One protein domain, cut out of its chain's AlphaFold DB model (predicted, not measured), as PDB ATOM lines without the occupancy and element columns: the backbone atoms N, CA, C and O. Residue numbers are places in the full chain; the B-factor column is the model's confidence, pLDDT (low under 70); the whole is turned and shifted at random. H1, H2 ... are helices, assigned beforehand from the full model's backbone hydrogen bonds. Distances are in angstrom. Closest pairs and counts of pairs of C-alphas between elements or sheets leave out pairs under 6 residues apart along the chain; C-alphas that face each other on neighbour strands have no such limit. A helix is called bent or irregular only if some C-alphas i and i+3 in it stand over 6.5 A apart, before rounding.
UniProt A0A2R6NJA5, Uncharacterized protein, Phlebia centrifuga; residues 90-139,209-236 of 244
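What this domain is: This is residues 90 to 139 and 209 to 236 of the 244 residues of an uncharacterized protein of Phlebia centrifuga (UniProt A0A2R6NJA5). A long helix, H2, is paired with the shorter H1, which lies beside it as the other half of a helical hairpin, and H3 packs slantwise on H1 on the side away from H2. The unnamed stretch of residues 222 to 236 folds back after H3, also away from H2, while residues 132 to 139, of which 132 to 134 belong to H2, stick out. The printed part has 78 residues with three named helices, in the order H1, H2, H3, and no named strand; its class is all helix. It is only just compact, close to loose, with a radius of gyration of the C-alphas of 13.8 A, and flat, spanning 42 by 31 by 16 A.

Where its parts are: H2, residues 113 to 134, is 31.7 A long from first to last C-alpha; C-alpha 134 is at (-41.278, 7.764, 239.546). It is only just irregular: C-alphas 115 and 118 are 6.6 A apart. H1, residues 94 to 105, is 16.2 A long and begins with C-alpha 94 at (-47.716, 20.061, 247.494). H3, residues 211 to 221, is 15.9 A long and ends with C-alpha 221 at (-31.131, 27.924, 242.778).

How they stand to each other: H2 and H1 form a hairpin and touch, at a shallow tilt of 24 degrees, opposite ways; their closest C-alphas, of Pro 119 and Gly 99, are 4.5 A apart. H1 touches H3 with residues 101 to 105 alone, at a steep tilt of 45 degrees, opposite ways; the closest C-alphas, of Cys 104 and Ile 212, are 4.9 A apart. H2 and H3 are apart. Each O i to N i+4 pair is within hydrogen-bond range in H1 and H3, and 14 of 18 are in H2.

The domain as a whole: The C-alphas farthest apart, of Pro 139 and Glu 230, are 43.9 A apart. H1 to H2 is a short link. Residues 140 to 208 are not printed, and C-alphas 139 and 209 are 40.1 A apart across the cut. Confidence is under 70 at residues 108 to 112, 138 to 139, 209, 232 and 234 to 236.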
ATOM      1  N   TRP A  90     -39.751  17.206 242.580       91.31
ATOM      2  CA  TRP A  90     -40.369  16.783 243.852       91.31
ATOM      3  C   TRP A  90     -40.534  17.920 244.871       91.31
ATOM      4  O   TRP A  90     -41.417  17.870 245.716       91.31
ATOM      5  N   PHE A  91     -39.724  18.975 244.784       86.56
ATOM      6  CA  PHE A  91     -39.865  20.175 245.613       86.56
ATOM      7  C   PHE A  91     -41.163  20.969 245.360       86.56
ATOM      8  O   PHE A  91     -41.546  21.779 246.205       86.56
ATOM      9  N   ASP A  92     -41.809  20.780 244.206       87.75
ATOM     10  CA  ASP A  92     -43.099  21.384 243.863       87.75
ATOM     11  C   ASP A  92     -44.284  20.505 244.267       87.75
ATOM     12  O   ASP A  92     -45.422  20.985 244.242       87.75
ATOM     13  N   ASP A  93     -44.036  19.251 244.662       93.19
ATOM     14  CA  ASP A  93     -45.075  18.397 245.221       93.19
ATOM     15  C   ASP A  93     -45.719  19.113 246.422       93.19
ATOM     16  O   ASP A  93     -44.992  19.549 247.322       93.19
ATOM     17  N   PRO A  94     -47.057  19.263 246.466       92.38
ATOM     18  CA  PRO A  94     -47.716  20.061 247.494       92.38
ATOM     19  C   PRO A  94     -47.365  19.626 248.917       92.38
ATOM     20  O   PRO A  94     -47.074  20.479 249.750       92.38
ATOM     21  N   VAL A  95     -47.301  18.314 249.173       94.88
ATOM     22  CA  VAL A  95     -47.023  17.765 250.507       94.88
ATOM     23  C   VAL A  95     -45.569  18.012 250.902       94.88
ATOM     24  O   VAL A  95     -45.301  18.398 252.038       94.88
ATOM     25  N   ILE A  96     -44.622  17.831 249.974       94.06
ATOM     26  CA  ILE A  96     -43.205  18.131 250.236       94.06
ATOM     27  C   ILE A  96     -43.011  19.632 250.453       94.06
ATOM     28  O   ILE A  96     -42.352  20.039 251.408       94.06
ATOM     29  N   ARG A  97     -43.592  20.466 249.590       89.69
ATOM     30  CA  ARG A  97     -43.454  21.922 249.645       89.69
ATOM     31  C   ARG A  97     -44.010  22.499 250.942       89.69
ATOM     32  O   ARG A  97     -43.327  23.291 251.585       89.69
ATOM     33  N   GLU A  98     -45.232  22.122 251.305       90.31
ATOM     34  CA  GLU A  98     -45.890  22.575 252.536       90.31
ATOM     35  C   GLU A  98     -45.152  22.043 253.764       90.31
ATOM     36  O   GLU A  98     -44.782  22.825 254.634       90.31
ATOM     37  N   GLY A  99     -44.787  20.755 253.770       91.88
ATOM     38  CA  GLY A  99     -43.996  20.177 254.852       91.88
ATOM     39  C   GLY A  99     -42.646  20.874 255.051       91.88
ATOM     40  O   GLY A  99     -42.229  21.087 256.188       91.88
ATOM     41  N   LEU A 100     -41.959  21.278 253.974       90.00
ATOM     42  CA  LEU A 100     -40.701  22.031 254.068       90.00
ATOM     43  C   LEU A 100     -40.919  23.423 254.671       90.00
ATOM     44  O   LEU A 100     -40.103  23.862 255.483       90.00
ATOM     45  N   VAL A 101     -42.004  24.109 254.302       87.25
ATOM     46  CA  VAL A 101     -42.370  25.416 254.876       87.25
ATOM     47  C   VAL A 101     -42.682  25.273 256.366       87.25
ATOM     48  O   VAL A 101     -42.113  26.003 257.177       87.25
ATOM     49  N   ASP A 102     -43.516  24.307 256.744       88.00
ATOM     50  CA  ASP A 102     -43.909  24.061 258.135       88.00
ATOM     51  C   ASP A 102     -42.700  23.672 258.998       88.00
ATOM     52  O   ASP A 102     -42.485  24.208 260.090       88.00
ATOM     53  N   PHE A 103     -41.835  22.800 258.472       88.31
ATOM     54  CA  PHE A 103     -40.592  22.416 259.133       88.31
ATOM     55  C   PHE A 103     -39.680  23.626 259.387       88.31
ATOM     56  O   PHE A 103     -39.151  23.788 260.488       88.31
ATOM     57  N   CYS A 104     -39.486  24.475 258.373       84.88
ATOM     58  CA  CYS A 104     -38.553  25.600 258.444       84.88
ATOM     59  C   CYS A 104     -39.105  26.810 259.207       84.88
ATOM     60  O   CYS A 104     -38.319  27.598 259.732       84.88
ATOM     61  N   SER A 105     -40.427  26.975 259.252       80.50
ATOM     62  CA  SER A 105     -41.101  28.072 259.959       80.50
ATOM     63  C   SER A 105     -41.259  27.817 261.457       80.50
ATOM     64  O   SER A 105     -41.447  28.754 262.231       80.50
ATOM     65  N   THR A 106     -41.130  26.560 261.887       77.31
ATOM     66  CA  THR A 106     -41.183  26.196 263.300       77.31
ATOM     67  C   THR A 106     -40.018  26.845 264.073       77.31
ATOM     68  O   THR A 106     -38.856  26.605 263.715       77.31
ATOM     69  N   PRO A 107     -40.278  27.606 265.157       70.38
ATOM     70  CA  PRO A 107     -39.240  28.274 265.939       70.38
ATOM     71  C   PRO A 107     -38.124  27.319 266.405       70.38
ATOM     72  O   PRO A 107     -38.410  26.188 266.800       70.38
ATOM     73  N   PRO A 108     -36.844  27.738 266.364       61.97
ATOM     74  CA  PRO A 108     -35.695  26.890 266.686       61.97
ATOM     75  C   PRO A 108     -35.423  26.822 268.198       61.97
ATOM     76  O   PRO A 108     -34.277  26.934 268.632       61.97
ATOM     77  N   ASP A 109     -36.457  26.673 269.022       65.81
ATOM     78  CA  ASP A 109     -36.292  26.456 270.459       65.81
ATOM     79  C   ASP A 109     -36.754  25.047 270.863       65.81
ATOM     80  O   ASP A 109     -37.533  24.383 270.174       65.81
ATOM     81  N   ALA A 110     -36.234  24.563 271.993       54.94
ATOM     82  CA  ALA A 110     -36.489  23.206 272.473       54.94
ATOM     83  C   ALA A 110     -37.970  22.949 272.810       54.94
ATOM     84  O   ALA A 110     -38.396  21.796 272.866       54.94
ATOM     85  N   THR A 111     -38.764  24.003 273.029       62.12
ATOM     86  CA  THR A 111     -40.209  23.882 273.253       62.12
ATOM     87  C   THR A 111     -40.974  23.593 271.964       62.12
ATOM     88  O   THR A 111     -41.985  22.891 272.009       62.12
ATOM     89  N   HIS A 112     -40.465  24.053 270.820       68.19
ATOM     90  CA  HIS A 112     -41.117  23.920 269.519       68.19
ATOM     91  C   HIS A 112     -40.474  22.873 268.598       68.19
ATOM     92  O   HIS A 112     -41.060  22.558 267.565       68.19
ATOM     93  N   GLU A 113     -39.343  22.252 268.966       76.50
ATOM     94  CA  GLU A 113     -38.692  21.196 268.162       76.50
ATOM     95  C   GLU A 113     -39.677  20.090 267.737       76.50
ATOM     96  O   GLU A 113     -39.692  19.661 266.583       76.50
ATOM     97  N   LYS A 114     -40.590  19.711 268.638       83.31
ATOM     98  CA  LYS A 114     -41.626  18.697 268.391       83.31
ATOM     99  C   LYS A 114     -42.586  19.050 267.260       83.31
ATOM    100  O   LYS A 114     -43.135  18.146 266.632       83.31
ATOM    101  N   ALA A 115     -42.803  20.338 266.993       84.75
ATOM    102  CA  ALA A 115     -43.652  20.777 265.892       84.75
ATOM    103  C   ALA A 115     -43.015  20.499 264.518       84.75
ATOM    104  O   ALA A 115     -43.723  20.490 263.519       84.75
ATOM    105  N   ARG A 116     -41.717  20.160 264.461       87.31
ATOM    106  CA  ARG A 116     -41.027  19.753 263.225       87.31
ATOM    107  C   ARG A 116     -41.187  18.279 262.870       87.31
ATOM    108  O   ARG A 116     -40.940  17.900 261.726       87.31
ATOM    109  N   TYR A 117     -41.587  17.445 263.827       89.56
ATOM    110  CA  TYR A 117     -41.614  15.991 263.653       89.56
ATOM    111  C   TYR A 117     -42.640  15.569 262.600       89.56
ATOM    112  O   TYR A 117     -42.313  14.810 261.689       89.56
ATOM    113  N   ASP A 118     -43.860  16.097 262.697       91.06
ATOM    114  CA  ASP A 118     -44.942  15.761 261.772       91.06
ATOM    115  C   ASP A 118     -44.683  16.301 260.348       91.06
ATOM    116  O   ASP A 118     -44.782  15.507 259.408       91.06
ATOM    117  N   PRO A 119     -44.236  17.564 260.152       92.12
ATOM    118  CA  PRO A 119     -43.790  18.051 258.845       92.12
ATOM    119  C   PRO A 119     -42.688  17.193 258.217       92.12
ATOM    120  O   PRO A 119     -42.782  16.811 257.051       92.12
ATOM    121  N   PHE A 120     -41.666  16.816 258.992       92.44
ATOM    122  CA  PHE A 120     -40.592  15.967 258.478       92.44
ATOM    123  C   PHE A 120     -41.090  14.569 258.096       92.44
ATOM    124  O   PHE A 120     -40.751  14.054 257.029       92.44
ATOM    125  N   ALA A 121     -41.931  13.958 258.935       93.88
ATOM    126  CA  ALA A 121     -42.544  12.674 258.625       93.88
ATOM    127  C   ALA A 121     -43.402  12.746 257.352       93.88
ATOM    128  O   ALA A 121     -43.372  11.811 256.550       93.88
ATOM    129  N   ALA A 122     -44.135  13.840 257.132       94.88
ATOM    130  CA  ALA A 122     -44.916  14.050 255.917       94.88
ATOM    131  C   ALA A 122     -44.024  14.125 254.666       94.88
ATOM    132  O   ALA A 122     -44.280  13.395 253.708       94.88
ATOM    133  N   ILE A 123     -42.943  14.920 254.705       95.00
ATOM    134  CA  ILE A 123     -41.973  15.030 253.600       95.00
ATOM    135  C   ILE A 123     -41.402  13.652 253.243       95.00
ATOM    136  O   ILE A 123     -41.444  13.244 252.083       95.00
ATOM    137  N   VAL A 124     -40.886  12.916 254.232       93.94
ATOM    138  CA  VAL A 124     -40.220  11.624 253.998       93.94
ATOM    139  C   VAL A 124     -41.196  10.575 253.475       93.94
ATOM    140  O   VAL A 124     -40.892   9.887 252.504       93.94
ATOM    141  N   ASN A 125     -42.385  10.464 254.073       93.88
ATOM    142  CA  ASN A 125     -43.387   9.511 253.596       93.88
ATOM    143  C   ASN A 125     -43.836   9.840 252.169       93.88
ATOM    144  O   ASN A 125     -44.018   8.930 251.363       93.88
ATOM    145  N   ARG A 126     -43.972  11.128 251.824       94.69
ATOM    146  CA  ARG A 126     -44.285  11.523 250.450       94.69
ATOM    147  C   ARG A 126     -43.158  11.162 249.487       94.69
ATOM    148  O   ARG A 126     -43.444  10.620 248.426       94.69
ATOM    149  N   ALA A 127     -41.905  11.395 249.870       92.31
ATOM    150  CA  ALA A 127     -40.746  10.994 249.076       92.31
ATOM    151  C   ALA A 127     -40.708   9.473 248.838       92.31
ATOM    152  O   ALA A 127     -40.429   9.043 247.722       92.31
ATOM    153  N   PHE A 128     -41.057   8.650 249.836       89.38
ATOM    154  CA  PHE A 128     -41.197   7.201 249.644       89.38
ATOM    155  C   PHE A 128     -42.307   6.840 248.653       89.38
ATOM    156  O   PHE A 128     -42.110   5.961 247.820       89.38
ATOM    157  N   GLU A 129     -43.458   7.512 248.703       89.75
ATOM    158  CA  GLU A 129     -44.546   7.266 247.749       89.75
ATOM    159  C   GLU A 129     -44.188   7.666 246.314       89.75
ATOM    160  O   GLU A 129     -44.513   6.933 245.378       89.75
ATOM    161  N   LEU A 130     -43.506   8.799 246.134       91.06
ATOM    162  CA  LEU A 130     -43.029   9.237 244.821       91.06
ATOM    163  C   LEU A 130     -41.953   8.286 244.287       91.06
ATOM    164  O   LEU A 130     -42.017   7.880 243.127       91.06
ATOM    165  N   ALA A 131     -41.022   7.851 245.144       86.94
ATOM    166  CA  ALA A 131     -39.963   6.915 244.778       86.94
ATOM    167  C   ALA A 131     -40.520   5.651 244.115       86.94
ATOM    168  O   ALA A 131     -40.073   5.284 243.033       86.94
ATOM    169  N   LYS A 132     -41.551   5.040 244.713       81.81
ATOM    170  CA  LYS A 132     -42.185   3.805 244.217       81.81
ATOM    171  C   LYS A 132     -42.732   3.912 242.791       81.81
ATOM    172  O   LYS A 132     -42.909   2.892 242.135       81.81
ATOM    173  N   ARG A 133     -43.077   5.118 242.335       80.69
ATOM    174  CA  ARG A 133     -43.768   5.343 241.055       80.69
ATOM    175  C   ARG A 133     -42.875   5.974 240.003       80.69
ATOM    176  O   ARG A 133     -43.066   5.723 238.819       80.69
ATOM    177  N   GLU A 134     -41.956   6.828 240.435       84.31
ATOM    178  CA  GLU A 134     -41.278   7.764 239.546       84.31
ATOM    179  C   GLU A 134     -39.776   7.496 239.429       84.31
ATOM    180  O   GLU A 134     -39.165   7.968 238.476       84.31
ATOM    181  N   LEU A 135     -39.165   6.728 240.344       81.88
ATOM    182  CA  LEU A 135     -37.749   6.385 240.222       81.88
ATOM    183  C   LEU A 135     -37.542   5.143 239.336       81.88
ATOM    184  O   LEU A 135     -38.179   4.109 239.554       81.88
ATOM    185  N   PRO A 136     -36.629   5.211 238.350       77.50
ATOM    186  CA  PRO A 136     -36.357   4.092 237.461       77.50
ATOM    187  C   PRO A 136     -35.675   2.942 238.206       77.50
ATOM    188  O   PRO A 136     -34.879   3.155 239.118       77.50
ATOM    189  N   GLY A 137     -35.954   1.708 237.781       72.56
ATOM    190  CA  GLY A 137     -35.249   0.525 238.280       72.56
ATOM    191  C   GLY A 137     -35.626   0.091 239.697       72.56
ATOM    192  O   GLY A 137     -35.003  -0.836 240.205       72.56
ATOM    193  N   ILE A 138     -36.644   0.698 240.321       68.56
ATOM    194  CA  ILE A 138     -37.205   0.203 241.582       68.56
ATOM    195  C   ILE A 138     -38.098  -1.009 241.274       68.56
ATOM    196  O   ILE A 138     -39.129  -0.853 240.614       68.56
ATOM    197  N   PRO A 139     -37.728  -2.232 241.708       61.41
ATOM    198  CA  PRO A 139     -38.572  -3.407 241.535       61.41
ATOM    199  C   PRO A 139     -39.906  -3.203 242.253       61.41
ATOM    200  O   PRO A 139     -39.929  -2.700 243.373       61.41
ATOM    201  N   LYS A 209     -30.320  28.180 263.656       64.38
ATOM    202  CA  LYS A 209     -31.203  29.335 263.495       64.38
ATOM    203  C   LYS A 209     -31.372  29.601 261.993       64.38
ATOM    204  O   LYS A 209     -30.500  29.255 261.205       64.38
ATOM    205  N   ASP A 210     -32.503  30.181 261.604       73.50
ATOM    206  CA  ASP A 210     -32.745  30.643 260.227       73.50
ATOM    207  C   ASP A 210     -32.805  29.563 259.126       73.50
ATOM    208  O   ASP A 210     -32.505  29.827 257.964       73.50
ATOM    209  N   VAL A 211     -33.311  28.361 259.437       82.75
ATOM    210  CA  VAL A 211     -33.530  27.276 258.447       82.75
ATOM    211  C   VAL A 211     -34.346  27.740 257.225       82.75
ATOM    212  O   VAL A 211     -34.112  27.299 256.101       82.75
ATOM    213  N   ILE A 212     -35.265  28.692 257.412       84.12
ATOM    214  CA  ILE A 212     -36.047  29.285 256.320       84.12
ATOM    215  C   ILE A 212     -35.186  30.071 255.310       84.12
ATOM    216  O   ILE A 212     -35.501  30.092 254.121       84.12
ATOM    217  N   GLU A 213     -34.075  30.688 255.732       84.75
ATOM    218  CA  GLU A 213     -33.140  31.350 254.808       84.75
ATOM    219  C   GLU A 213     -32.379  30.339 253.968       84.75
ATOM    220  O   GLU A 213     -32.201  30.544 252.765       84.75
ATOM    221  N   LEU A 214     -31.960  29.236 254.592       86.12
ATOM    222  CA  LEU A 214     -31.313  28.139 253.888       86.12
ATOM    223  C   LEU A 214     -32.256  27.561 252.826       86.12
ATOM    224  O   LEU A 214     -31.855  27.407 251.671       86.12
ATOM    225  N   LEU A 215     -33.525  27.339 253.186       86.25
ATOM    226  CA  LEU A 215     -34.549  26.916 252.236       86.25
ATOM    227  C   LEU A 215     -34.701  27.932 251.096       86.25
ATOM    228  O   LEU A 215     -34.699  27.545 249.932       86.25
ATOM    229  N   ASN A 216     -34.784  29.230 251.393       87.62
ATOM    230  CA  ASN A 216     -34.916  30.268 250.367       87.62
ATOM    231  C   ASN A 216     -33.708  30.358 249.422       87.62
ATOM    232  O   ASN A 216     -33.893  30.580 248.224       87.62
ATOM    233  N   ARG A 217     -32.486  30.146 249.925       86.88
ATOM    234  CA  ARG A 217     -31.275  30.074 249.093       86.88
ATOM    235  C   ARG A 217     -31.373  28.931 248.088       86.88
ATOM    236  O   ARG A 217     -31.176  29.154 246.898       86.88
ATOM    237  N   GLN A 218     -31.765  27.749 248.560       85.00
ATOM    238  CA  GLN A 218     -31.974  26.584 247.705       85.00
ATOM    239  C   GLN A 218     -33.105  26.827 246.703       85.00
ATOM    240  O   GLN A 218     -32.927  26.635 245.507       85.00
ATOM    241  N   ARG A 219     -34.250  27.361 247.145       85.25
ATOM    242  CA  ARG A 219     -35.377  27.710 246.263       85.25
ATOM    243  C   ARG A 219     -34.959  28.627 245.112       85.25
ATOM    244  O   ARG A 219     -35.394  28.401 243.986       85.25
ATOM    245  N   LYS A 220     -34.088  29.608 245.367       85.50
ATOM    246  CA  LYS A 220     -33.551  30.500 244.332       85.50
ATOM    247  C   LYS A 220     -32.723  29.748 243.285       85.50
ATOM    248  O   LYS A 220     -32.876  30.031 242.102       85.50
ATOM    249  N   GLU A 221     -31.898  28.786 243.698       81.81
ATOM    250  CA  GLU A 221     -31.131  27.924 242.778       81.81
ATOM    251  C   GLU A 221     -32.053  27.103 241.858       81.81
ATOM    252  O   GLU A 221     -31.718  26.868 240.701       81.81
ATOM    253  N   TYR A 222     -33.253  26.752 242.333       73.06
ATOM    254  CA  TYR A 222     -34.287  26.064 241.549       73.06
ATOM    255  C   TYR A 222     -35.244  27.007 240.792       73.06
ATOM    256  O   TYR A 222     -36.230  26.546 240.217       73.06
ATOM    257  N   GLY A 223     -34.996  28.325 240.784       79.44
ATOM    258  CA  GLY A 223     -35.863  29.304 240.116       79.44
ATOM    259  C   GLY A 223     -37.244  29.464 240.766       79.44
ATOM    260  O   GLY A 223     -38.195  29.883 240.107       79.44
ATOM    261  N   LEU A 224     -37.374  29.113 242.047       79.12
ATOM    262  CA  LEU A 224     -38.629  29.180 242.790       79.12
ATOM    263  C   LEU A 224     -38.786  30.508 243.516       79.12
ATOM    264  O   LEU A 224     -37.828  31.137 243.967       79.12
ATOM    265  N   SER A 225     -40.044  30.888 243.701       80.25
ATOM    266  CA  SER A 225     -40.459  32.010 244.532       80.25
ATOM    267  C   SER A 225     -39.958  31.872 245.969       80.25
ATOM    268  O   SER A 225     -40.075  30.811 246.592       80.25
ATOM    269  N   ILE A 226     -39.448  32.969 246.519       85.31
ATOM    270  CA  ILE A 226     -38.988  33.054 247.907       85.31
ATOM    271  C   ILE A 226     -40.200  32.983 248.845       85.31
ATOM    272  O   ILE A 226     -41.265  33.536 248.558       85.31
ATOM    273  N   ILE A 227     -40.042  32.275 249.960       82.69
ATOM    274  CA  ILE A 227     -41.013  32.247 251.050       82.69
ATOM    275  C   ILE A 227     -40.751  33.458 251.936       82.69
ATOM    276  O   ILE A 227     -39.642  33.658 252.436       82.69
ATOM    277  N   ASP A 228     -41.781  34.266 252.116       76.88
ATOM    278  CA  ASP A 228     -41.759  35.379 253.046       76.88
ATOM    279  C   ASP A 228     -41.734  34.866 254.493       76.88
ATOM    280  O   ASP A 228     -42.563  34.042 254.870       76.88
ATOM    281  N   LYS A 229     -40.779  35.333 255.304       72.88
ATOM    282  CA  LYS A 229     -40.599  34.826 256.674       72.88
ATOM    283  C   LYS A 229     -41.746  35.192 257.622       72.88
ATOM    284  O   LYS A 229     -41.959  34.474 258.590       72.88
ATOM    285  N   GLU A 230     -42.449  36.296 257.374       70.00
ATOM    286  CA  GLU A 230     -43.478  36.824 258.281       70.00
ATOM    287  C   GLU A 230     -44.857  36.240 257.970       70.00
ATOM    288  O   GLU A 230     -45.643  35.934 258.862       70.00
ATOM    289  N   THR A 231     -45.149  36.063 256.685       70.25
ATOM    290  CA  THR A 231     -46.440  35.587 256.184       70.25
ATOM    291  C   THR A 231     -46.423  34.106 255.818       70.25
ATOM    292  O   THR A 231     -47.489  33.540 255.582       70.25
ATOM    293  N   LEU A 232     -45.234  33.491 255.723       68.06
ATOM    294  CA  LEU A 232     -44.990  32.111 255.274       68.06
ATOM    295  C   LEU A 232     -45.564  31.798 253.884       68.06
ATOM    296  O   LEU A 232     -45.652  30.644 253.466       68.06
ATOM    297  N   LYS A 233     -45.931  32.841 253.134       70.25
ATOM    298  CA  LYS A 233     -46.485  32.737 251.789       70.25
ATOM    299  C   LYS A 233     -45.388  32.874 250.750       70.25
ATOM    300  O   LYS A 233     -44.391  33.575 250.917       70.25
ATOM    301  N   SER A 234     -45.607  32.201 249.631       62.22
ATOM    302  CA  SER A 234     -44.746  32.312 248.468       62.22
ATOM    303  C   SER A 234     -44.955  33.669 247.795       62.22
ATOM    304  O   SER A 234     -46.059  33.960 247.334       62.22
ATOM    305  N   ARG A 235     -43.917  34.507 247.724       58.41
ATOM    306  CA  ARG A 235     -43.957  35.727 246.906       58.41
ATOM    307  C   ARG A 235     -43.660  35.333 245.466       58.41
ATOM    308  O   ARG A 235     -42.548  34.886 245.187       58.41
ATOM    309  N   GLN A 236     -44.621  35.483 244.552       47.62
ATOM    310  CA  GLN A 236     -44.302  35.357 243.127       47.62
ATOM    311  C   GLN A 236     -43.150  36.313 242.785       47.62
ATOM    312  O   GLN A 236     -43.119  37.427 243.320       47.62
TER     313      GLN A 236